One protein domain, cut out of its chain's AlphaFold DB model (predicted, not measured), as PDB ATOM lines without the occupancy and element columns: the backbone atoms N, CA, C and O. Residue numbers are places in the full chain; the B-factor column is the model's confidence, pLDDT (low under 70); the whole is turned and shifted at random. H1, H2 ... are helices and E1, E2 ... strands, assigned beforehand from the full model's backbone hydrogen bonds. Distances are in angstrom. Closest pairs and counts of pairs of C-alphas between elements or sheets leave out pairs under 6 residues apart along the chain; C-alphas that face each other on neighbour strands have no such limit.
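What this domain is: This is residues 312 to 466 of the 577 residues of the protein "LprI domain-containing protein" of Verrucomicrobia bacterium (UniProt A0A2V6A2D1). A long, twisted sheet of eight strands, E4 to E11, curls round one helix, H1, which packs in its hollow toward one end of the long axis. A small sheet of three short strands, E1 to E3, sits at the other end, near E4 and E7. The printed part has 155 residues, with eleven named strands and one named helix in the order E1 to E7, H1, E8 to E11, and its class is mostly strand. The large sheet is branched and mixed, with only E6 and E8 parallel; the small one, E1, E2, E3, is antiparallel. The whole is elongated, spanning 58 by 33 by 20 A, yet only just compact, close to loose, with a radius of gyration of the C-alphas of 17.8 A.

Where its parts are: In the large sheet, E8 is the longest strand, residues 405 to 419, 38.2 A, and bends by 58 degrees at residue 408. E9 is residues 422 to 433, 36.6 A, and E10 is 440 to 451, 34.5 A. E11, residues 457 to 464, bends by 54 degrees at residue 460 and ends with C-alpha 464 at (33.603, 48.029, 62.086). E4 is residues 340 to 343, E5 is 349 to 356, E6 is 359 to 368, 29.6 A, and E7 is 371 to 374. H1, residues 379 to 396, 25.5 A, begins with C-alpha 379 at (49.165, 44.236, 65.189). E1, residues 312 to 314, begins at (55.207, 52.890, 87.745); E2 is 320 to 323 and E3 is 329 to 332.

How they stand to each other: E8 to E11 form a meander, each strand the antiparallel neighbour of the one before, with N 411 and O 428 at 2.9 A, N 425 and O 447 at 2.9 A, and N 448 and O 461 at 2.9 A. E4 to E7 form another, with N 342 and O 351 at 2.9 A, N 352 and O 363 at 2.8 A, and N 366 and O 373 at 2.9 A. E5 lies on one side of E6, E7 and E8 on the other; E6 and E8 are parallel at 31 degrees, N 412 and O 360 being 2.9 A apart. H1 is on this sheet; its closest C-alphas to E10 are Ile 390 and Phe 441, 6.2 A. In H1, 13 of 14 O i to N i+4 pairs are within hydrogen-bond range. E1 to E3 are a third meander, with N 314 and O 320 at 2.8 A and N 321 and O 331 at 2.9 A. The closest C-alphas of E3 and E7, Leu 331 and Trp 372, are 6.7 A apart.

The domain as a whole: The C-alphas farthest apart, Thr 326 and Gly 398, are 59.8 A apart. The printed part has no cut, and no link is long. Its mean pLDDT is 87.5; residues 316 to 317, 337 to 339, 356, 435 to 439 and 466 are under 70.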
ATOM      1  N   GLU A 312      55.298  51.538  88.266       89.75
ATOM      2  CA  GLU A 312      55.207  52.890  87.745       89.75
ATOM      3  C   GLU A 312      55.906  52.947  86.389       89.75
ATOM      4  O   GLU A 312      57.053  52.528  86.242       89.75
ATOM      5  N   TYR A 313      55.179  53.416  85.385       88.19
ATOM      6  CA  TYR A 313      55.686  53.716  84.065       88.19
ATOM      7  C   TYR A 313      56.271  55.121  84.064       88.19
ATOM      8  O   TYR A 313      55.601  56.110  84.365       88.19
ATOM      9  N   VAL A 314      57.541  55.187  83.705       85.00
ATOM     10  CA  VAL A 314      58.275  56.422  83.494       85.00
ATOM     11  C   VAL A 314      58.351  56.611  81.985       85.00
ATOM     12  O   VAL A 314      58.955  55.790  81.302       85.00
ATOM     13  N   GLY A 315      57.682  57.646  81.472       76.31
ATOM     14  CA  GLY A 315      57.716  58.022  80.055       76.31
ATOM     15  C   GLY A 315      58.913  58.915  79.698       76.31
ATOM     16  O   GLY A 315      59.793  59.155  80.523       76.31
ATOM     17  N   GLY A 316      58.914  59.472  78.482       68.81
ATOM     18  CA  GLY A 316      59.956  60.391  77.996       68.81
ATOM     19  C   GLY A 316      61.040  59.697  77.168       68.81
ATOM     20  O   GLY A 316      60.742  58.743  76.452       68.81
ATOM     21  N   ASP A 317      62.279  60.191  77.249       65.56
ATOM     22  CA  ASP A 317      63.424  59.653  76.492       65.56
ATOM     23  C   ASP A 317      63.956  58.328  77.074       65.56
ATOM     24  O   ASP A 317      64.554  57.529  76.361       65.56
ATOM     25  N   GLU A 318      63.703  58.065  78.361       76.06
ATOM     26  CA  GLU A 318      64.057  56.816  79.049       76.06
ATOM     27  C   GLU A 318      62.798  56.067  79.492       76.06
ATOM     28  O   GLU A 318      62.484  55.993  80.686       76.06
ATOM     29  N   GLN A 319      62.052  55.527  78.528       85.81
ATOM     30  CA  GLN A 319      60.839  54.786  78.851       85.81
ATOM     31  C   GLN A 319      61.172  53.510  79.609       85.81
ATOM     32  O   GLN A 319      61.959  52.684  79.154       85.81
ATOM     33  N   LYS A 320      60.556  53.332  80.773       90.00
ATOM     34  CA  LYS A 320      60.796  52.162  81.617       90.00
ATOM     35  C   LYS A 320      59.641  51.920  82.559       90.00
ATOM     36  O   LYS A 320      58.895  52.825  82.922       90.00
ATOM     37  N   LEU A 321      59.544  50.680  83.008       92.25
ATOM     38  CA  LEU A 321      58.723  50.322  84.145       92.25
ATOM     39  C   LEU A 321      59.620  50.139  85.366       92.25
ATOM     40  O   LEU A 321      60.588  49.378  85.315       92.25
ATOM     41  N   VAL A 322      59.283  50.792  86.471       92.38
ATOM     42  CA  VAL A 322      59.984  50.671  87.755       92.38
ATOM     43  C   VAL A 322      59.057  50.108  88.829       92.38
ATOM     44  O   VAL A 322      57.830  50.146  88.700       92.38
ATOM     45  N   LYS A 323      59.630  49.565  89.905       91.19
ATOM     46  CA  LYS A 323      58.858  49.269  91.120       91.19
ATOM     47  C   LYS A 323      58.487  50.583  91.802       91.19
ATOM     48  O   LYS A 323      59.378  51.334  92.180       91.19
ATOM     49  N   SER A 324      57.201  50.840  92.003       86.56
ATOM     50  CA  SER A 324      56.720  52.117  92.542       86.56
ATOM     51  C   SER A 324      57.370  52.463  93.888       86.56
ATOM     52  O   SER A 324      57.594  51.594  94.736       86.56
ATOM     53  N   GLY A 325      57.711  53.740  94.068       81.00
ATOM     54  CA  GLY A 325      58.441  54.229  95.243       81.00
ATOM     55  C   GLY A 325      59.927  53.854  95.265       81.00
ATOM     56  O   GLY A 325      60.632  54.194  96.215       81.00
ATOM     57  N   THR A 326      60.424  53.178  94.228       82.56
ATOM     58  CA  THR A 326      61.841  52.868  94.037       82.56
ATOM     59  C   THR A 326      62.235  53.196  92.597       82.56
ATOM     60  O   THR A 326      61.447  53.035  91.674       82.56
ATOM     61  N   ASN A 327      63.481  53.594  92.358       80.69
ATOM     62  CA  ASN A 327      63.986  53.733  90.986       80.69
ATOM     63  C   ASN A 327      64.506  52.392  90.427       80.69
ATOM     64  O   ASN A 327      65.304  52.376  89.492       80.69
ATOM     65  N   GLU A 328      64.107  51.258  91.018       92.31
ATOM     66  CA  GLU A 328      64.526  49.932  90.567       92.31
ATOM     67  C   GLU A 328      63.767  49.555  89.290       92.31
ATOM     68  O   GLU A 328      62.547  49.368  89.303       92.31
ATOM     69  N   MET A 329      64.503  49.427  88.186       93.12
ATOM     70  CA  MET A 329      63.952  49.072  86.883       93.12
ATOM     71  C   MET A 329      63.457  47.621  86.855       93.12
ATOM     72  O   MET A 329      64.187  46.681  87.166       93.12
ATOM     73  N   ALA A 330      62.204  47.453  86.449       93.31
ATOM     74  CA  ALA A 330      61.519  46.176  86.298       93.31
ATOM     75  C   ALA A 330      61.457  45.708  84.840       93.31
ATOM     76  O   ALA A 330      61.454  44.503  84.575       93.31
ATOM     77  N   LEU A 331      61.380  46.662  83.912       93.00
ATOM     78  CA  LEU A 331      61.366  46.433  82.475       93.00
ATOM     79  C   LEU A 331      61.924  47.672  81.778       93.00
ATOM     80  O   LEU A 331      61.487  48.787  82.066       93.00
ATOM     81  N   ASP A 332      62.874  47.452  80.881       90.69
ATOM     82  CA  ASP A 332      63.370  48.483  79.980       90.69
ATOM     83  C   ASP A 332      62.430  48.585  78.773       90.69
ATOM     84  O   ASP A 332      62.067  47.561  78.191       90.69
ATOM     85  N   LEU A 333      61.997  49.802  78.454       88.88
ATOM     86  CA  LEU A 333      61.097  50.108  77.345       88.88
ATOM     87  C   LEU A 333      61.697  51.184  76.424       88.88
ATOM     88  O   LEU A 333      60.967  51.719  75.590       88.88
ATOM     89  N   SER A 334      62.994  51.495  76.546       83.00
ATOM     90  CA  SER A 334      63.639  52.629  75.870       83.00
ATOM     91  C   SER A 334      63.609  52.565  74.343       83.00
ATOM     92  O   SER A 334      63.731  53.594  73.686       83.00
ATOM     93  N   ASP A 335      63.433  51.372  73.775       78.38
ATOM     94  CA  ASP A 335      63.328  51.175  72.324       78.38
ATOM     95  C   ASP A 335      62.021  51.750  71.736       78.38
ATOM     96  O   ASP A 335      61.887  51.880  70.518       78.38
ATOM     97  N   HIS A 336      61.064  52.134  72.585       76.50
ATOM     98  CA  HIS A 336      59.773  52.686  72.185       76.50
ATOM     99  C   HIS A 336      59.781  54.213  72.264       76.50
ATOM    100  O   HIS A 336      60.313  54.810  73.195       76.50
ATOM    101  N   VAL A 337      59.125  54.878  71.312       63.47
ATOM    102  CA  VAL A 337      59.010  56.346  71.259       63.47
ATOM    103  C   VAL A 337      57.564  56.756  71.541       63.47
ATOM    104  O   VAL A 337      56.647  56.171  70.969       63.47
ATOM    105  N   LEU A 338      57.380  57.764  72.407       60.97
ATOM    106  CA  LEU A 338      56.077  58.331  72.801       60.97
ATOM    107  C   LEU A 338      55.082  57.277  73.325       60.97
ATOM    108  O   LEU A 338      53.932  57.230  72.896       60.97
ATOM    109  N   GLY A 339      55.543  56.417  74.236       64.44
ATOM    110  CA  GLY A 339      54.731  55.337  74.784       64.44
ATOM    111  C   GLY A 339      53.702  55.778  75.831       64.44
ATOM    112  O   GLY A 339      53.918  56.728  76.586       64.44
ATOM    113  N   GLY A 340      52.593  55.043  75.904       78.44
ATOM    114  CA  GLY A 340      51.610  55.109  76.983       78.44
ATOM    115  C   GLY A 340      51.220  53.705  77.434       78.44
ATOM    116  O   GLY A 340      50.981  52.828  76.601       78.44
ATOM    117  N   VAL A 341      51.168  53.480  78.750       87.50
ATOM    118  CA  VAL A 341      50.735  52.194  79.313       87.50
ATOM    119  C   VAL A 341      49.258  52.213  79.677       87.50
ATOM    120  O   VAL A 341      48.756  53.206  80.198       87.50
ATOM    121  N   ILE A 342      48.587  51.085  79.457       88.25
ATOM    122  CA  ILE A 342      47.213  50.846  79.908       88.25
ATOM    123  C   ILE A 342      47.184  49.550  80.700       88.25
ATOM    124  O   ILE A 342      47.450  48.466  80.166       88.25
ATOM    125  N   TRP A 343      46.861  49.659  81.983       90.62
ATOM    126  CA  TRP A 343      46.902  48.539  82.915       90.62
ATOM    127  C   TRP A 343      45.629  47.705  82.876       90.62
ATOM    128  O   TRP A 343      44.515  48.227  82.871       90.62
ATOM    129  N   ALA A 344      45.794  46.388  82.963       93.06
ATOM    130  CA  ALA A 344      44.697  45.518  83.345       93.06
ATOM    131  C   ALA A 344      44.327  45.761  84.823       93.06
ATOM    132  O   ALA A 344      45.224  46.006  85.640       93.06
ATOM    133  N   PRO A 345      43.045  45.633  85.213       89.94
ATOM    134  CA  PRO A 345      42.590  45.954  86.570       89.94
ATOM    135  C   PRO A 345      43.307  45.196  87.697       89.94
ATOM    136  O   PRO A 345      43.408  45.693  88.815       89.94
ATOM    137  N   ASP A 346      43.831  43.999  87.422       92.75
ATOM    138  CA  ASP A 346      44.561  43.189  88.403       92.75
ATOM    139  C   ASP A 346      46.065  43.494  88.483       92.75
ATOM    140  O   ASP A 346      46.777  42.837  89.244       92.75
ATOM    141  N   SER A 347      46.554  44.469  87.708       93.75
ATOM    142  CA  SER A 347      47.972  44.848  87.613       93.75
ATOM    143  C   SER A 347      48.907  43.732  87.122       93.75
ATOM    144  O   SER A 347      50.124  43.834  87.282       93.75
ATOM    145  N   LYS A 348      48.378  42.652  86.527       95.62
ATOM    146  CA  LYS A 348      49.191  41.533  86.010       95.62
ATOM    147  C   LYS A 348      49.433  41.604  84.514       95.62
ATOM    148  O   LYS A 348      50.241  40.830  83.999       95.62
ATOM    149  N   ARG A 349      48.746  42.503  83.818       96.25
ATOM    150  CA  ARG A 349      48.974  42.811  82.409       96.25
ATOM    151  C   ARG A 349      48.956  44.308  82.188       96.25
ATOM    152  O   ARG A 349      48.304  45.037  82.932       96.25
ATOM    153  N   PHE A 350      49.645  44.732  81.146       94.75
ATOM    154  CA  PHE A 350      49.448  46.045  80.563       94.75
ATOM    155  C   PHE A 350      49.665  45.969  79.056       94.75
ATOM    156  O   PHE A 350      50.315  45.046  78.553       94.75
ATOM    157  N   ALA A 351      49.087  46.930  78.351       93.81
ATOM    158  CA  ALA A 351      49.429  47.223  76.972       93.81
ATOM    159  C   ALA A 351      50.341  48.450  76.944       93.81
ATOM    160  O   ALA A 351      50.146  49.367  77.743       93.81
ATOM    161  N   LEU A 352      51.329  48.446  76.057       91.88
ATOM    162  CA  LEU A 352      52.159  49.595  75.730       91.88
ATOM    163  C   LEU A 352      51.811  50.021  74.307       91.88
ATOM    164  O   LEU A 352      52.160  49.323  73.357       91.88
ATOM    165  N   ASN A 353      51.144  51.160  74.178       88.81
ATOM    166  CA  ASN A 353      50.924  51.799  72.886       88.81
ATOM    167  C   ASN A 353      52.110  52.714  72.604       88.81
ATOM    168  O   ASN A 353      52.514  53.455  73.498       88.81
ATOM    169  N   TRP A 354      52.661  52.686  71.396       85.38
ATOM    170  CA  TRP A 354      53.827  53.492  71.031       85.38
ATOM    171  C   TRP A 354      53.834  53.814  69.539       85.38
ATOM    172  O   TRP A 354      53.225  53.112  68.735       85.38
ATOM    173  N   GLY A 355      54.539  54.865  69.133       79.75
ATOM    174  CA  GLY A 355      54.607  55.225  67.721       79.75
ATOM    175  C   GLY A 355      55.044  56.657  67.473       79.75
ATOM    176  O   GLY A 355      55.122  57.487  68.377       79.75
ATOM    177  N   ARG A 356      55.341  56.960  66.208       69.12
ATOM    178  CA  ARG A 356      55.636  58.327  65.769       69.12
ATOM    179  C   ARG A 356      55.175  58.532  64.336       69.12
ATOM    180  O   ARG A 356      55.476  57.742  63.443       69.12
ATOM    181  N   GLY A 357      54.528  59.664  64.090       72.69
ATOM    182  CA  GLY A 357      54.106  60.041  62.748       72.69
ATOM    183  C   GLY A 357      52.961  59.161  62.257       72.69
ATOM    184  O   GLY A 357      51.864  59.239  62.790       72.69
ATOM    185  N   ARG A 358      53.210  58.375  61.207       78.69
ATOM    186  CA  ARG A 358      52.169  57.669  60.444       78.69
ATOM    187  C   ARG A 358      51.868  56.252  60.937       78.69
ATOM    188  O   ARG A 358      50.906  55.683  60.452       78.69
ATOM    189  N   SER A 359      52.639  55.701  61.874       81.06
ATOM    190  CA  SER A 359      52.414  54.348  62.402       81.06
ATOM    191  C   SER A 359      52.448  54.348  63.927       81.06
ATOM    192  O   SER A 359      53.372  54.902  64.534       81.06
ATOM    193  N   HIS A 360      51.444  53.706  64.520       85.88
ATOM    194  CA  HIS A 360      51.336  53.450  65.955       85.88
ATOM    195  C   HIS A 360      51.041  51.970  66.181       85.88
ATOM    196  O   HIS A 360      50.224  51.388  65.468       85.88
ATOM    197  N   ASN A 361      51.694  51.387  67.176       89.38
ATOM    198  CA  ASN A 361      51.730  49.958  67.442       89.38
ATOM    199  C   ASN A 361      51.376  49.670  68.901       89.38
ATOM    200  O   ASN A 361      51.472  50.539  69.774       89.38
ATOM    201  N   THR A 362      51.037  48.413  69.162       92.00
ATOM    202  CA  THR A 362      50.737  47.894  70.490       92.00
ATOM    203  C   THR A 362      51.634  46.715  70.822       92.00
ATOM    204  O   THR A 362      51.705  45.709  70.111       92.00
ATOM    205  N   GLU A 363      52.230  46.776  72.008       93.56
ATOM    206  CA  GLU A 363      52.807  45.615  72.668       93.56
ATOM    207  C   GLU A 363      52.013  45.221  73.909       93.56
ATOM    208  O   GLU A 363      51.396  46.041  74.588       93.56
ATOM    209  N   LEU A 364      52.033  43.929  74.226       96.44
ATOM    210  CA  LEU A 364      51.288  43.356  75.339       96.44
ATOM    211  C   LEU A 364      52.255  42.693  76.308       96.44
ATOM    212  O   LEU A 364      53.110  41.910  75.901       96.44
ATOM    213  N   TYR A 365      52.081  42.947  77.599       96.69
ATOM    214  CA  TYR A 365      52.946  42.423  78.645       96.69
ATOM    215  C   TYR A 365      52.138  41.692  79.712       96.69
ATOM    216  O   TYR A 365      51.041  42.108  80.086       96.69
ATOM    217  N   GLN A 366      52.696  40.600  80.238       97.50
ATOM    218  CA  GLN A 366      52.141  39.867  81.374       97.50
ATOM    219  C   GLN A 366      53.210  39.586  82.425       97.50
ATOM    220  O   GLN A 366      54.310  39.112  82.125       97.50
ATOM    221  N   LEU A 367      52.856  39.823  83.683       96.56
ATOM    222  CA  LEU A 367      53.677  39.498  84.833       96.56
ATOM    223  C   LEU A 367      53.645  37.984  85.072       96.56
ATOM    224  O   LEU A 367      52.586  37.383  85.269       96.56
ATOM    225  N   ARG A 368      54.820  37.349  85.068       94.25
ATOM    226  CA  ARG A 368      54.995  35.926  85.395       94.25
ATOM    227  C   ARG A 368      55.980  35.792  86.551       94.25
ATOM    228  O   ARG A 368      57.186  35.989  86.387       94.25
ATOM    229  N   GLY A 369      55.459  35.482  87.737       89.69
ATOM    230  CA  GLY A 369      56.220  35.619  88.981       89.69
ATOM    231  C   GLY A 369      56.544  37.095  89.227       89.69
ATOM    232  O   GLY A 369      55.632  37.908  89.293       89.69
ATOM    233  N   ASN A 370      57.832  37.442  89.290       86.94
ATOM    234  CA  ASN A 370      58.308  38.824  89.461       86.94
ATOM    235  C   ASN A 370      58.941  39.413  88.188       86.94
ATOM    236  O   ASN A 370      59.718  40.359  88.273       86.94
ATOM    237  N   LYS A 371      58.686  38.823  87.013       93.50
ATOM    238  CA  LYS A 371      59.257  39.289  85.744       93.50
ATOM    239  C   LYS A 371      58.167  39.564  84.722       93.50
ATOM    240  O   LYS A 371      57.291  38.724  84.509       93.50
ATOM    241  N   TRP A 372      58.268  40.710  84.065       95.94
ATOM    242  CA  TRP A 372      57.439  41.046  82.916       95.94
ATOM    243  C   TRP A 372      57.884  40.255  81.689       95.94
ATOM    244  O   TRP A 372      59.077  40.024  81.468       95.94
ATOM    245  N   LYS A 373      56.906  39.766  80.929       95.94
ATOM    246  CA  LYS A 373      57.113  39.021  79.689       95.94
ATOM    247  C   LYS A 373      56.232  39.601  78.600       95.94
ATOM    248  O   LYS A 373      55.023  39.701  78.796       95.94
ATOM    249  N   THR A 374      56.844  39.923  77.467       95.75
ATOM    250  CA  THR A 374      56.141  40.306  76.245       95.75
ATOM    251  C   THR A 374      55.305  39.126  75.743       95.75
ATOM    252  O   THR A 374      55.731  37.966  75.796       95.75
ATOM    253  N   LEU A 375      54.089  39.418  75.303       97.00
ATOM    254  CA  LEU A 375      53.165  38.505  74.641       97.00
ATOM    255  C   LEU A 375      53.207  38.756  73.127       97.00
ATOM    256  O   LEU A 375      53.799  39.725  72.665       97.00
ATOM    257  N   LYS A 376      52.568  37.884  72.338       96.00
ATOM    258  CA  LYS A 376      52.406  38.126  70.896       96.00
ATOM    259  C   LYS A 376      51.646  39.449  70.697       96.00
ATOM    260  O   LYS A 376      50.564  39.583  71.269       96.00
ATOM    261  N   SER A 377      52.185  40.381  69.909       94.62
ATOM    262  CA  SER A 377      51.461  41.598  69.510       94.62
ATOM    263  C   SER A 377      50.261  41.243  68.612       94.62
ATOM    264  O   SER A 377      50.356  40.282  67.841       94.62
ATOM    265  N   PRO A 378      49.124  41.953  68.735       95.62
ATOM    266  CA  PRO A 378      47.966  41.768  67.866       95.62
ATOM    267  C   PRO A 378      48.085  42.449  66.502       95.62
ATOM    268  O   PRO A 378      47.234  42.196  65.650       95.62
ATOM    269  N   ASP A 379      49.103  43.282  66.297       93.69
ATOM    270  CA  ASP A 379      49.165  44.236  65.189       93.69
ATOM    271  C   ASP A 379      49.126  43.541  63.824       93.69
ATOM    272  O   ASP A 379      48.275  43.881  63.010       93.69
ATOM    273  N   ASP A 380      49.924  42.491  63.600       93.69
ATOM    274  CA  ASP A 380      49.924  41.741  62.331       93.69
ATOM    275  C   ASP A 380      48.557  41.104  62.020       93.69
ATOM    276  O   ASP A 380      48.047  41.202  60.898       93.69
ATOM    277  N   ASP A 381      47.940  40.448  63.014       95.50
ATOM    278  CA  ASP A 381      46.642  39.782  62.843       95.50
ATOM    279  C   ASP A 381      45.527  40.809  62.566       95.50
ATOM    280  O   ASP A 381      44.597  40.545  61.800       95.50
ATOM    281  N   VAL A 382      45.613  41.988  63.188       95.94
ATOM    282  CA  VAL A 382      44.675  43.100  63.000       95.94
ATOM    283  C   VAL A 382      44.897  43.782  61.648       95.94
ATOM    284  O   VAL A 382      43.933  43.992  60.907       95.94
ATOM    285  N   HIS A 383      46.144  44.066  61.280       94.38
ATOM    286  CA  HIS A 383      46.524  44.692  60.016       94.38
ATOM    287  C   HIS A 383      46.071  43.835  58.817       94.38
ATOM    288  O   HIS A 383      45.543  44.361  57.835       94.38
ATOM    289  N   GLU A 384      46.137  42.499  58.914       95.06
ATOM    290  CA  GLU A 384      45.584  41.600  57.889       95.06
ATOM    291  C   GLU A 384      44.063  41.790  57.695       95.06
ATOM    292  O   GLU A 384      43.557  41.746  56.566       95.06
ATOM    293  N   ILE A 385      43.311  42.015  58.778       96.12
ATOM    294  CA  ILE A 385      41.863  42.269  58.720       96.12
ATOM    295  C   ILE A 385      41.582  43.622  58.054       96.12
ATOM    296  O   ILE A 385      40.684  43.705  57.210       96.12
ATOM    297  N   LEU A 386      42.352  44.659  58.389       93.94
ATOM    298  CA  LEU A 386      42.192  45.999  57.816       93.94
ATOM    299  C   LEU A 386      42.521  46.007  56.315       93.94
ATOM    300  O   LEU A 386      41.712  46.494  55.526       93.94
ATOM    301  N   ASN A 387      43.606  45.352  55.894       92.69
ATOM    302  CA  ASN A 387      43.955  45.201  54.476       92.69
ATOM    303  C   ASN A 387      42.864  44.487  53.669       92.69
ATOM    304  O   ASN A 387      42.532  44.891  52.552       92.69
ATOM    305  N   LYS A 388      42.241  43.443  54.234       93.62
ATOM    306  CA  LYS A 388      41.088  42.780  53.599       93.62
ATOM    307  C   LYS A 388      39.900  43.734  53.446       93.62
ATOM    308  O   LYS A 388      39.192  43.658  52.439       93.62
ATOM    309  N   ALA A 389      39.681  44.622  54.415       93.00
ATOM    310  CA  ALA A 389      38.617  45.617  54.363       93.00
ATOM    311  C   ALA A 389      38.892  46.719  53.319       93.00
ATOM    312  O   ALA A 389      37.982  47.035  52.547       93.00
ATOM    313  N   ILE A 390      40.127  47.229  53.216       90.81
ATOM    314  CA  ILE A 390      40.526  48.166  52.149       90.81
ATOM    315  C   ILE A 390      40.387  47.509  50.776       90.81
ATOM    316  O   ILE A 390      39.723  48.053  49.895       90.81
ATOM    317  N   ALA A 391      40.890  46.284  50.595       89.62
ATOM    318  CA  ALA A 391      40.749  45.560  49.331       89.62
ATOM    319  C   ALA A 391      39.272  45.382  48.912       89.62
ATOM    320  O   ALA A 391      38.943  45.408  47.720       89.62
ATOM    321  N   ALA A 392      38.361  45.227  49.879       90.19
ATOM    322  CA  ALA A 392      36.925  45.194  49.621       90.19
ATOM    323  C   ALA A 392      36.366  46.567  49.195       90.19
ATOM    324  O   ALA A 392      35.545  46.608  48.275       90.19
ATOM    325  N   GLN A 393      36.816  47.672  49.802       89.06
ATOM    326  CA  GLN A 393      36.450  49.032  49.379       89.06
ATOM    327  C   GLN A 393      36.955  49.337  47.962       89.06
ATOM    328  O   GLN A 393      36.156  49.731  47.118       89.06
ATOM    329  N   VAL A 394      38.225  49.048  47.655       86.56
ATOM    330  CA  VAL A 394      38.820  49.224  46.313       86.56
ATOM    331  C   VAL A 394      37.993  48.505  45.251       86.56
ATOM    332  O   VAL A 394      37.658  49.071  44.208       86.56
ATOM    333  N   LYS A 395      37.600  47.258  45.540       87.69
ATOM    334  CA  LYS A 395      36.734  46.469  44.658       87.69
ATOM    335  C   LYS A 395      35.353  47.114  44.482       87.69
ATOM    336  O   LYS A 395      34.817  47.077  43.376       87.69
ATOM    337  N   LYS A 396      34.763  47.677  45.545       87.81
ATOM    338  CA  LYS A 396      33.451  48.354  45.514       87.81
ATOM    339  C   LYS A 396      33.500  49.658  44.708       87.81
ATOM    340  O   LYS A 396      32.533  49.960  44.019       87.81
ATOM    341  N   SER A 397      34.633  50.361  44.713       84.50
ATOM    342  CA  SER A 397      34.857  51.584  43.926       84.50
ATOM    343  C   SER A 397      35.045  51.338  42.422       84.50
ATOM    344  O   SER A 397      35.194  52.287  41.659       84.50
ATOM    345  N   GLY A 398      35.048  50.078  41.969       86.00
ATOM    346  CA  GLY A 398      35.206  49.728  40.553       86.00
ATOM    347  C   GLY A 398      36.643  49.823  40.033       86.00
ATOM    348  O   GLY A 398      36.865  49.672  38.831       86.00
ATOM    349  N   LEU A 399      37.619  50.040  40.920       83.62
ATOM    350  CA  LEU A 399      39.034  50.063  40.563       83.62
ATOM    351  C   LEU A 399      39.573  48.639  40.306       83.62
ATOM    352  O   LEU A 399      39.024  47.651  40.812       83.62
ATOM    353  N   PRO A 400      40.662  48.497  39.527       81.88
ATOM    354  CA  PRO A 400      41.310  47.209  39.315       81.88
ATOM    355  C   PRO A 400      41.732  46.533  40.629       81.88
ATOM    356  O   PRO A 400      42.156  47.172  41.582       81.88
ATOM    357  N   LYS A 401      41.728  45.195  40.670       71.69
ATOM    358  CA  LYS A 401      42.188  44.437  41.856       71.69
ATOM    359  C   LYS A 401      43.652  44.692  42.256       71.69
ATOM    360  O   LYS A 401      44.030  44.323  43.358       71.69
ATOM    361  N   LYS A 402      44.475  45.223  41.348       81.12
ATOM    362  CA  LYS A 402      45.903  45.515  41.557       81.12
ATOM    363  C   LYS A 402      46.189  47.020  41.537       81.12
ATOM    364  O   LYS A 402      47.247  47.422  41.066       81.12
ATOM    365  N   THR A 403      45.232  47.844  41.954       82.81
ATOM    366  CA  THR A 403      45.479  49.279  42.135       82.81
ATOM    367  C   THR A 403      46.657  49.476  43.081       82.81
ATOM    368  O   THR A 403      46.682  48.870  44.150       82.81
ATOM    369  N   ASP A 404      47.630  50.289  42.668       83.88
ATOM    370  CA  ASP A 404      48.755  50.656  43.522       83.88
ATOM    371  C   ASP A 404      48.281  51.655  44.578       83.88
ATOM    372  O   ASP A 404      47.874  52.781  44.265       83.88
ATOM    373  N   LEU A 405      48.305  51.206  45.826       84.38
ATOM    374  CA  LEU A 405      47.934  52.006  46.974       84.38
ATOM    375  C   LEU A 405      49.192  52.490  47.683       84.38
ATOM    376  O   LEU A 405      50.168  51.768  47.892       84.38
ATOM    377  N   ARG A 406      49.170  53.764  48.044       83.19
ATOM    378  CA  ARG A 406      50.174  54.404  48.868       83.19
ATOM    379  C   ARG A 406      49.678  54.409  50.307       83.19
ATOM    380  O   ARG A 406      48.649  55.007  50.601       83.19
ATOM    381  N   PHE A 407      50.490  53.848  51.193       84.94
ATOM    382  CA  PHE A 407      50.318  53.951  52.637       84.94
ATOM    383  C   PHE A 407      50.318  55.409  53.121       84.94
ATOM    384  O   PHE A 407      51.240  56.183  52.807       84.94
ATOM    385  N   ILE A 408      49.308  55.768  53.913       84.31
ATOM    386  CA  ILE A 408      49.184  57.086  54.544       84.31
ATOM    387  C   ILE A 408      49.393  57.004  56.035       84.31
ATOM    388  O   ILE A 408      50.214  57.770  56.544       84.31
ATOM    389  N   GLY A 409      48.740  56.059  56.699       83.00
ATOM    390  CA  GLY A 409      48.975  55.814  58.106       83.00
ATOM    391  C   GLY A 409      48.234  54.601  58.640       83.00
ATOM    392  O   GLY A 409      47.282  54.116  58.035       83.00
ATOM    393  N   GLU A 410      48.683  54.130  59.794       88.75
ATOM    394  CA  GLU A 410      48.045  53.084  60.579       88.75
ATOM    395  C   GLU A 410      48.176  53.351  62.076       88.75
ATOM    396  O   GLU A 410      49.052  54.089  62.551       88.75
ATOM    397  N   ARG A 411      47.295  52.710  62.836       88.44
ATOM    398  CA  ARG A 411      47.308  52.757  64.289       88.44
ATOM    399  C   ARG A 411      46.721  51.481  64.864       88.44
ATOM    400  O   ARG A 411      45.622  51.105  64.467       88.44
ATOM    401  N   PHE A 412      47.412  50.894  65.836       92.44
ATOM    402  CA  PHE A 412      46.957  49.769  66.650       92.44
ATOM    403  C   PHE A 412      47.169  50.101  68.119       92.44
ATOM    404  O   PHE A 412      48.296  50.162  68.605       92.44
ATOM    405  N   GLU A 413      46.081  50.347  68.836       90.12
ATOM    406  CA  GLU A 413      46.144  50.825  70.213       90.12
ATOM    407  C   GLU A 413      45.144  50.057  71.059       90.12
ATOM    408  O   GLU A 413      43.936  50.111  70.821       90.12
ATOM    409  N   VAL A 414      45.616  49.350  72.086       91.44
ATOM    410  CA  VAL A 414      44.705  48.976  73.173       91.44
ATOM    411  C   VAL A 414      44.211  50.268  73.795       91.44
ATOM    412  O   VAL A 414      45.002  51.153  74.071       91.44
ATOM    413  N   THR A 415      42.910  50.403  74.002       86.25
ATOM    414  CA  THR A 415      42.321  51.610  74.600       86.25
ATOM    415  C   THR A 415      41.773  51.344  75.989       86.25
ATOM    416  O   THR A 415      41.642  52.256  76.796       86.25
ATOM    417  N   HIS A 416      41.440  50.084  76.288       87.31
ATOM    418  CA  HIS A 416      40.817  49.732  77.552       87.31
ATOM    419  C   HIS A 416      40.976  48.249  77.898       87.31
ATOM    420  O   HIS A 416      40.829  47.388  77.031       87.31
ATOM    421  N   TRP A 417      41.162  47.935  79.181       91.25
ATOM    422  CA  TRP A 417      40.950  46.589  79.718       91.25
ATOM    423  C   TRP A 417      39.577  46.516  80.383       91.25
ATOM    424  O   TRP A 417      39.349  47.136  81.416       91.25
ATOM    425  N   VAL A 418      38.668  45.734  79.797       90.00
ATOM    426  CA  VAL A 418      37.314  45.502  80.335       90.00
ATOM    427  C   VAL A 418      37.388  44.719  81.647       90.00
ATOM    428  O   VAL A 418      36.649  44.982  82.592       90.00
ATOM    429  N   ASP A 419      38.292  43.745  81.689       91.81
ATOM    430  CA  ASP A 419      38.631  42.936  82.852       91.81
ATOM    431  C   ASP A 419      40.085  42.441  82.711       91.81
ATOM    432  O   ASP A 419      40.766  42.753  81.733       91.81
ATOM    433  N   SER A 420      40.583  41.654  83.668       93.94
ATOM    434  CA  SER A 420      41.961  41.130  83.668       93.94
ATOM    435  C   SER A 420      42.346  40.304  82.430       93.94
ATOM    436  O   SER A 420      43.530  40.107  82.151       93.94
ATOM    437  N   ASN A 421      41.359  39.788  81.699       96.56
ATOM    438  CA  ASN A 421      41.497  38.869  80.575       96.56
ATOM    439  C   ASN A 421      40.841  39.385  79.286       96.56
ATOM    440  O   ASN A 421      40.819  38.648  78.298       96.56
ATOM    441  N   THR A 422      40.317  40.610  79.260       97.06
ATOM    442  CA  THR A 422      39.607  41.149  78.096       97.06
ATOM    443  C   THR A 422      40.055  42.580  77.817       97.06
ATOM    444  O   THR A 422      39.860  43.458  78.652       97.06
ATOM    445  N   ALA A 423      40.606  42.826  76.627       95.69
ATOM    446  CA  ALA A 423      41.042  44.150  76.180       95.69
ATOM    447  C   ALA A 423      40.271  44.610  74.937       95.69
ATOM    448  O   ALA A 423      39.849  43.793  74.115       95.69
ATOM    449  N   ILE A 424      40.111  45.921  74.794       93.69
ATOM    450  CA  ILE A 424      39.605  46.581  73.594       93.69
ATOM    451  C   ILE A 424      40.787  47.199  72.861       93.69
ATOM    452  O   ILE A 424      41.541  47.964  73.456       93.69
ATOM    453  N   LEU A 425      40.929  46.857  71.583       94.06
ATOM    454  CA  LEU A 425      41.928  47.412  70.681       94.06
ATOM    455  C   LEU A 425      41.235  48.213  69.584       94.06
ATOM    456  O   LEU A 425      40.356  47.698  68.896       94.06
ATOM    457  N   TYR A 426      41.633  49.468  69.437       91.12
ATOM    458  CA  TYR A 426      41.295  50.317  68.311       91.12
ATOM    459  C   TYR A 426      42.321  50.140  67.197       91.12
ATOM    460  O   TYR A 426      43.525  50.102  67.453       91.12
ATOM    461  N   ALA A 427      41.829  50.037  65.965       92.75
ATOM    462  CA  ALA A 427      42.668  49.961  64.787       92.75
ATOM    463  C   ALA A 427      42.175  50.884  63.678       92.75
ATOM    464  O   ALA A 427      40.976  50.914  63.381       92.75
ATOM    465  N   TRP A 428      43.112  51.557  63.022       89.81
ATOM    466  CA  TRP A 428      42.875  52.418  61.869       89.81
ATOM    467  C   TRP A 428      43.929  52.170  60.793       89.81
ATOM    468  O   TRP A 428      45.088  51.915  61.112       89.81
ATOM    469  N   LEU A 429      43.511  52.237  59.529       90.25
ATOM    470  CA  LEU A 429      44.386  52.182  58.361       90.25
ATOM    471  C   LEU A 429      43.824  53.104  57.283       90.25
ATOM    472  O   LEU A 429      42.624  53.055  56.983       90.25
ATOM    473  N   GLU A 430      44.713  53.895  56.697       87.50
ATOM    474  CA  GLU A 430      44.436  54.776  55.573       87.50
ATOM    475  C   GLU A 430      45.454  54.554  54.453       87.50
ATOM    476  O   GLU A 430      46.678  54.595  54.649       87.50
ATOM    477  N   GLU A 431      44.929  54.361  53.249       86.44
ATOM    478  CA  GLU A 431      45.700  54.250  52.019       86.44
ATOM    479  C   GLU A 431      45.050  55.067  50.906       86.44
ATOM    480  O   GLU A 431      43.834  55.194  50.854       86.44
ATOM    481  N   MET A 432      45.844  55.578  49.970       84.06
ATOM    482  CA  MET A 432      45.339  56.354  48.832       84.06
ATOM    483  C   MET A 432      45.821  55.791  47.507       84.06
ATOM    484  O   MET A 432      46.892  55.187  47.433       84.06
ATOM    485  N   VAL A 433      45.091  56.047  46.425       82.69
ATOM    486  CA  VAL A 433      45.598  55.739  45.082       82.69
ATOM    487  C   VAL A 433      46.813  56.623  44.782       82.69
ATOM    488  O   VAL A 433      46.720  57.851  44.786       82.69
ATOM    489  N   ARG A 434      47.970  56.004  44.503       75.00
ATOM    490  CA  ARG A 434      49.253  56.722  44.374       75.00
ATOM    491  C   ARG A 434      49.244  57.803  43.283       75.00
ATOM    492  O   ARG A 434      49.944  58.804  43.424       75.00
ATOM    493  N   GLU A 435      48.497  57.590  42.203       66.31
ATOM    494  CA  GLU A 435      48.571  58.413  40.988       66.31
ATOM    495  C   GLU A 435      47.604  59.604  40.958       66.31
ATOM    496  O   GLU A 435      47.868  60.570  40.243       66.31
ATOM    497  N   THR A 436      46.493  59.566  41.700       60.22
ATOM    498  CA  THR A 436      45.358  60.481  41.465       60.22
ATOM    499  C   THR A 436      45.045  61.438  42.612       60.22
ATOM    500  O   THR A 436      44.213  62.318  42.420       60.22
ATOM    501  N   LEU A 437      45.713  61.318  43.769       57.16
ATOM    502  CA  LEU A 437      45.434  62.084  45.003       57.16
ATOM    503  C   LEU A 437      43.991  61.927  45.558       57.16
ATOM    504  O   LEU A 437      43.682  62.562  46.558       57.16
ATOM    505  N   ASP A 438      43.139  61.102  44.932       57.19
ATOM    506  CA  ASP A 438      41.764  60.721  45.322       57.19
ATOM    507  C   ASP A 438      41.367  59.461  44.500       57.19
ATOM    508  O   ASP A 438      41.704  59.409  43.303       57.19
ATOM    509  N   PRO A 439      40.707  58.421  45.061       54.34
ATOM    510  CA  PRO A 439      40.148  58.333  46.417       54.34
ATOM    511  C   PRO A 439      41.074  57.750  47.482       54.34
ATOM    512  O   PRO A 439      41.914  56.886  47.206       54.34
ATOM    513  N   ASP A 440      40.820  58.193  48.714       71.69
ATOM    514  CA  ASP A 440      41.385  57.651  49.947       71.69
ATOM    515  C   ASP A 440      40.485  56.526  50.484       71.69
ATOM    516  O   ASP A 440      39.253  56.601  50.482       71.69
ATOM    517  N   PHE A 441      41.114  55.454  50.944       85.81
ATOM    518  CA  PHE A 441      40.490  54.291  51.551       85.81
ATOM    519  C   PHE A 441      40.834  54.269  53.030       85.81
ATOM    520  O   PHE A 441      41.964  53.971  53.407       85.81
ATOM    521  N   THR A 442      39.835  54.553  53.862       86.31
ATOM    522  CA  THR A 442      39.970  54.515  55.318       86.31
ATOM    523  C   THR A 442      39.093  53.423  55.917       86.31
ATOM    524  O   THR A 442      37.926  53.233  55.538       86.31
ATOM    525  N   VAL A 443      39.649  52.704  56.892       88.88
ATOM    526  CA  VAL A 443      38.925  51.731  57.711       88.88
ATOM    527  C   VAL A 443      39.251  51.914  59.192       88.88
ATOM    528  O   VAL A 443      40.411  52.058  59.563       88.88
ATOM    529  N   ASN A 444      38.222  51.852  60.043       87.88
ATOM    530  CA  ASN A 444      38.356  51.872  61.499       87.88
ATOM    531  C   ASN A 444      37.645  50.664  62.113       87.88
ATOM    532  O   ASN A 444      36.544  50.280  61.691       87.88
ATOM    533  N   PHE A 445      38.257  50.072  63.132       90.69
ATOM    534  CA  PHE A 445      37.718  48.917  63.835       90.69
ATOM    535  C   PHE A 445      37.976  48.990  65.338       90.69
ATOM    536  O   PHE A 445      38.999  49.488  65.800       90.69
ATOM    537  N   LEU A 446      37.049  48.409  66.095       91.06
ATOM    538  CA  LEU A 446      37.254  48.008  67.480       91.06
ATOM    539  C   LEU A 446      37.284  46.481  67.554       91.06
ATOM    540  O   LEU A 446      36.366  45.796  67.090       91.06
ATOM    541  N   PHE A 447      38.320  45.948  68.183       95.12
ATOM    542  CA  PHE A 447      38.508  44.527  68.432       95.12
ATOM    543  C   PHE A 447      38.404  44.240  69.921       95.12
ATOM    544  O   PHE A 447      38.952  44.960  70.749       95.12
ATOM    545  N   THR A 448      37.722  43.156  70.279       96.69
ATOM    546  CA  THR A 448      37.766  42.613  71.638       96.69
ATOM    547  C   THR A 448      38.726  41.435  71.658       96.69
ATOM    548  O   THR A 448      38.459  40.402  71.039       96.69
ATOM    549  N   LEU A 449      39.831  41.590  72.380       98.25
ATOM    550  CA  LEU A 449      40.834  40.561  72.606       98.25
ATOM    551  C   LEU A 449      40.509  39.831  73.908       98.25
ATOM    552  O   LEU A 449      40.341  40.468  74.944       98.25
ATOM    553  N   LYS A 450      40.436  38.498  73.866       98.19
ATOM    554  CA  LYS A 450      40.255  37.664  75.061       98.19
ATOM    555  C   LYS A 450      41.484  36.802  75.301       98.19
ATOM    556  O   LYS A 450      41.881  36.059  74.404       98.19
ATOM    557  N   PHE A 451      42.028  36.885  76.508       98.12
ATOM    558  CA  PHE A 451      43.246  36.224  76.955       98.12
ATOM    559  C   PHE A 451      42.930  34.970  77.776       98.12
ATOM    560  O   PHE A 451      41.952  34.933  78.525       98.12
ATOM    561  N   ASP A 452      43.772  33.948  77.647       96.75
ATOM    562  CA  ASP A 452      43.853  32.835  78.593       96.75
ATOM    563  C   ASP A 452      44.893  33.115  79.694       96.75
ATOM    564  O   ASP A 452      45.617  34.113  79.650       96.75
ATOM    565  N   ASP A 453      45.000  32.237  80.693       92.69
ATOM    566  CA  ASP A 453      45.952  32.403  81.805       92.69
ATOM    567  C   ASP A 453      47.419  32.394  81.342       92.69
ATOM    568  O   ASP A 453      48.282  33.047  81.941       92.69
ATOM    569  N   ALA A 454      47.711  31.694  80.241       93.31
ATOM    570  CA  ALA A 454      49.038  31.651  79.640       93.31
ATOM    571  C   ALA A 454      49.380  32.941  78.871       93.31
ATOM    572  O   ALA A 454      50.535  33.121  78.479       93.31
ATOM    573  N   GLY A 455      48.424  33.850  78.671       94.31
ATOM    574  CA  GLY A 455      48.612  35.088  77.917       94.31
ATOM    575  C   GLY A 455      48.499  34.912  76.407       94.31
ATOM    576  O   GLY A 455      48.873  35.818  75.665       94.31
ATOM    577  N   LYS A 456      47.994  33.769  75.926       97.25
ATOM    578  CA  LYS A 456      47.542  33.675  74.536       97.25
ATOM    579  C   LYS A 456      46.213  34.399  74.428       97.25
ATOM    580  O   LYS A 456      45.384  34.317  75.332       97.25
ATOM    581  N   TRP A 457      45.995  35.069  73.311       97.94
ATOM    582  CA  TRP A 457      44.764  35.799  73.064       97.94
ATOM    583  C   TRP A 457      44.144  35.411  71.728       97.94
ATOM    584  O   TRP A 457      44.781  34.795  70.871       97.94
ATOM    585  N   LYS A 458      42.869  35.762  71.574       97.88
ATOM    586  CA  LYS A 458      42.139  35.705  70.306       97.88
ATOM    587  C   LYS A 458      41.181  36.884  70.190       97.88
ATOM    588  O   LYS A 458      40.664  37.360  71.202       97.88
ATOM    589  N   ILE A 459      40.892  37.295  68.961       98.06
ATOM    590  CA  ILE A 459      39.814  38.242  68.669       98.06
ATOM    591  C   ILE A 459      38.480  37.508  68.860       98.06
ATOM    592  O   ILE A 459      38.214  36.506  68.198       98.06
ATOM    593  N   VAL A 460      37.649  37.974  69.795       97.62
ATOM    594  CA  VAL A 460      36.312  37.406  70.070       97.62
ATOM    595  C   VAL A 460      35.172  38.265  69.538       97.62
ATOM    596  O   VAL A 460      34.047  37.785  69.429       97.62
ATOM    597  N   LYS A 461      35.457  39.524  69.206       95.44
ATOM    598  CA  LYS A 461      34.514  40.442  68.572       95.44
ATOM    599  C   LYS A 461      35.287  41.403  67.679       95.44
ATOM    600  O   LYS A 461      36.315  41.928  68.098       95.44
ATOM    601  N   THR A 462      34.743  41.649  66.496       94.25
ATOM    602  CA  THR A 462      35.202  42.672  65.557       94.25
ATOM    603  C   THR A 462      34.027  43.588  65.276       94.25
ATOM    604  O   THR A 462      32.958  43.118  64.888       94.25
ATOM    605  N   GLN A 463      34.210  44.880  65.489       88.94
ATOM    606  CA  GLN A 463      33.211  45.896  65.211       88.94
ATOM    607  C   GLN A 463      33.819  46.895  64.237       88.94
ATOM    608  O   GLN A 463      34.769  47.591  64.582       88.94
ATOM    609  N   ARG A 464      33.281  46.947  63.016       84.19
ATOM    610  CA  ARG A 464      33.603  48.029  62.086       84.19
ATOM    611  C   ARG A 464      32.982  49.307  62.628       84.19
ATOM    612  O   ARG A 464      31.820  49.286  63.030       84.19
ATOM    613  N   VAL A 465      33.752  50.383  62.645       72.62
ATOM    614  CA  VAL A 465      33.263  51.704  63.022       72.62
ATOM    615  C   VAL A 465      33.402  52.552  61.774       72.62
ATOM    616  O   VAL A 465      34.501  52.904  61.363       72.62
ATOM    617  N   SER A 466      32.310  52.703  61.040       57.88
ATOM    618  CA  SER A 466      32.315  53.475  59.806       57.88
ATOM    619  C   SER A 466      31.912  54.916  60.090       57.88
ATOM    620  O   SER A 466      31.058  55.175  60.931       57.88
TER     621      SER A 466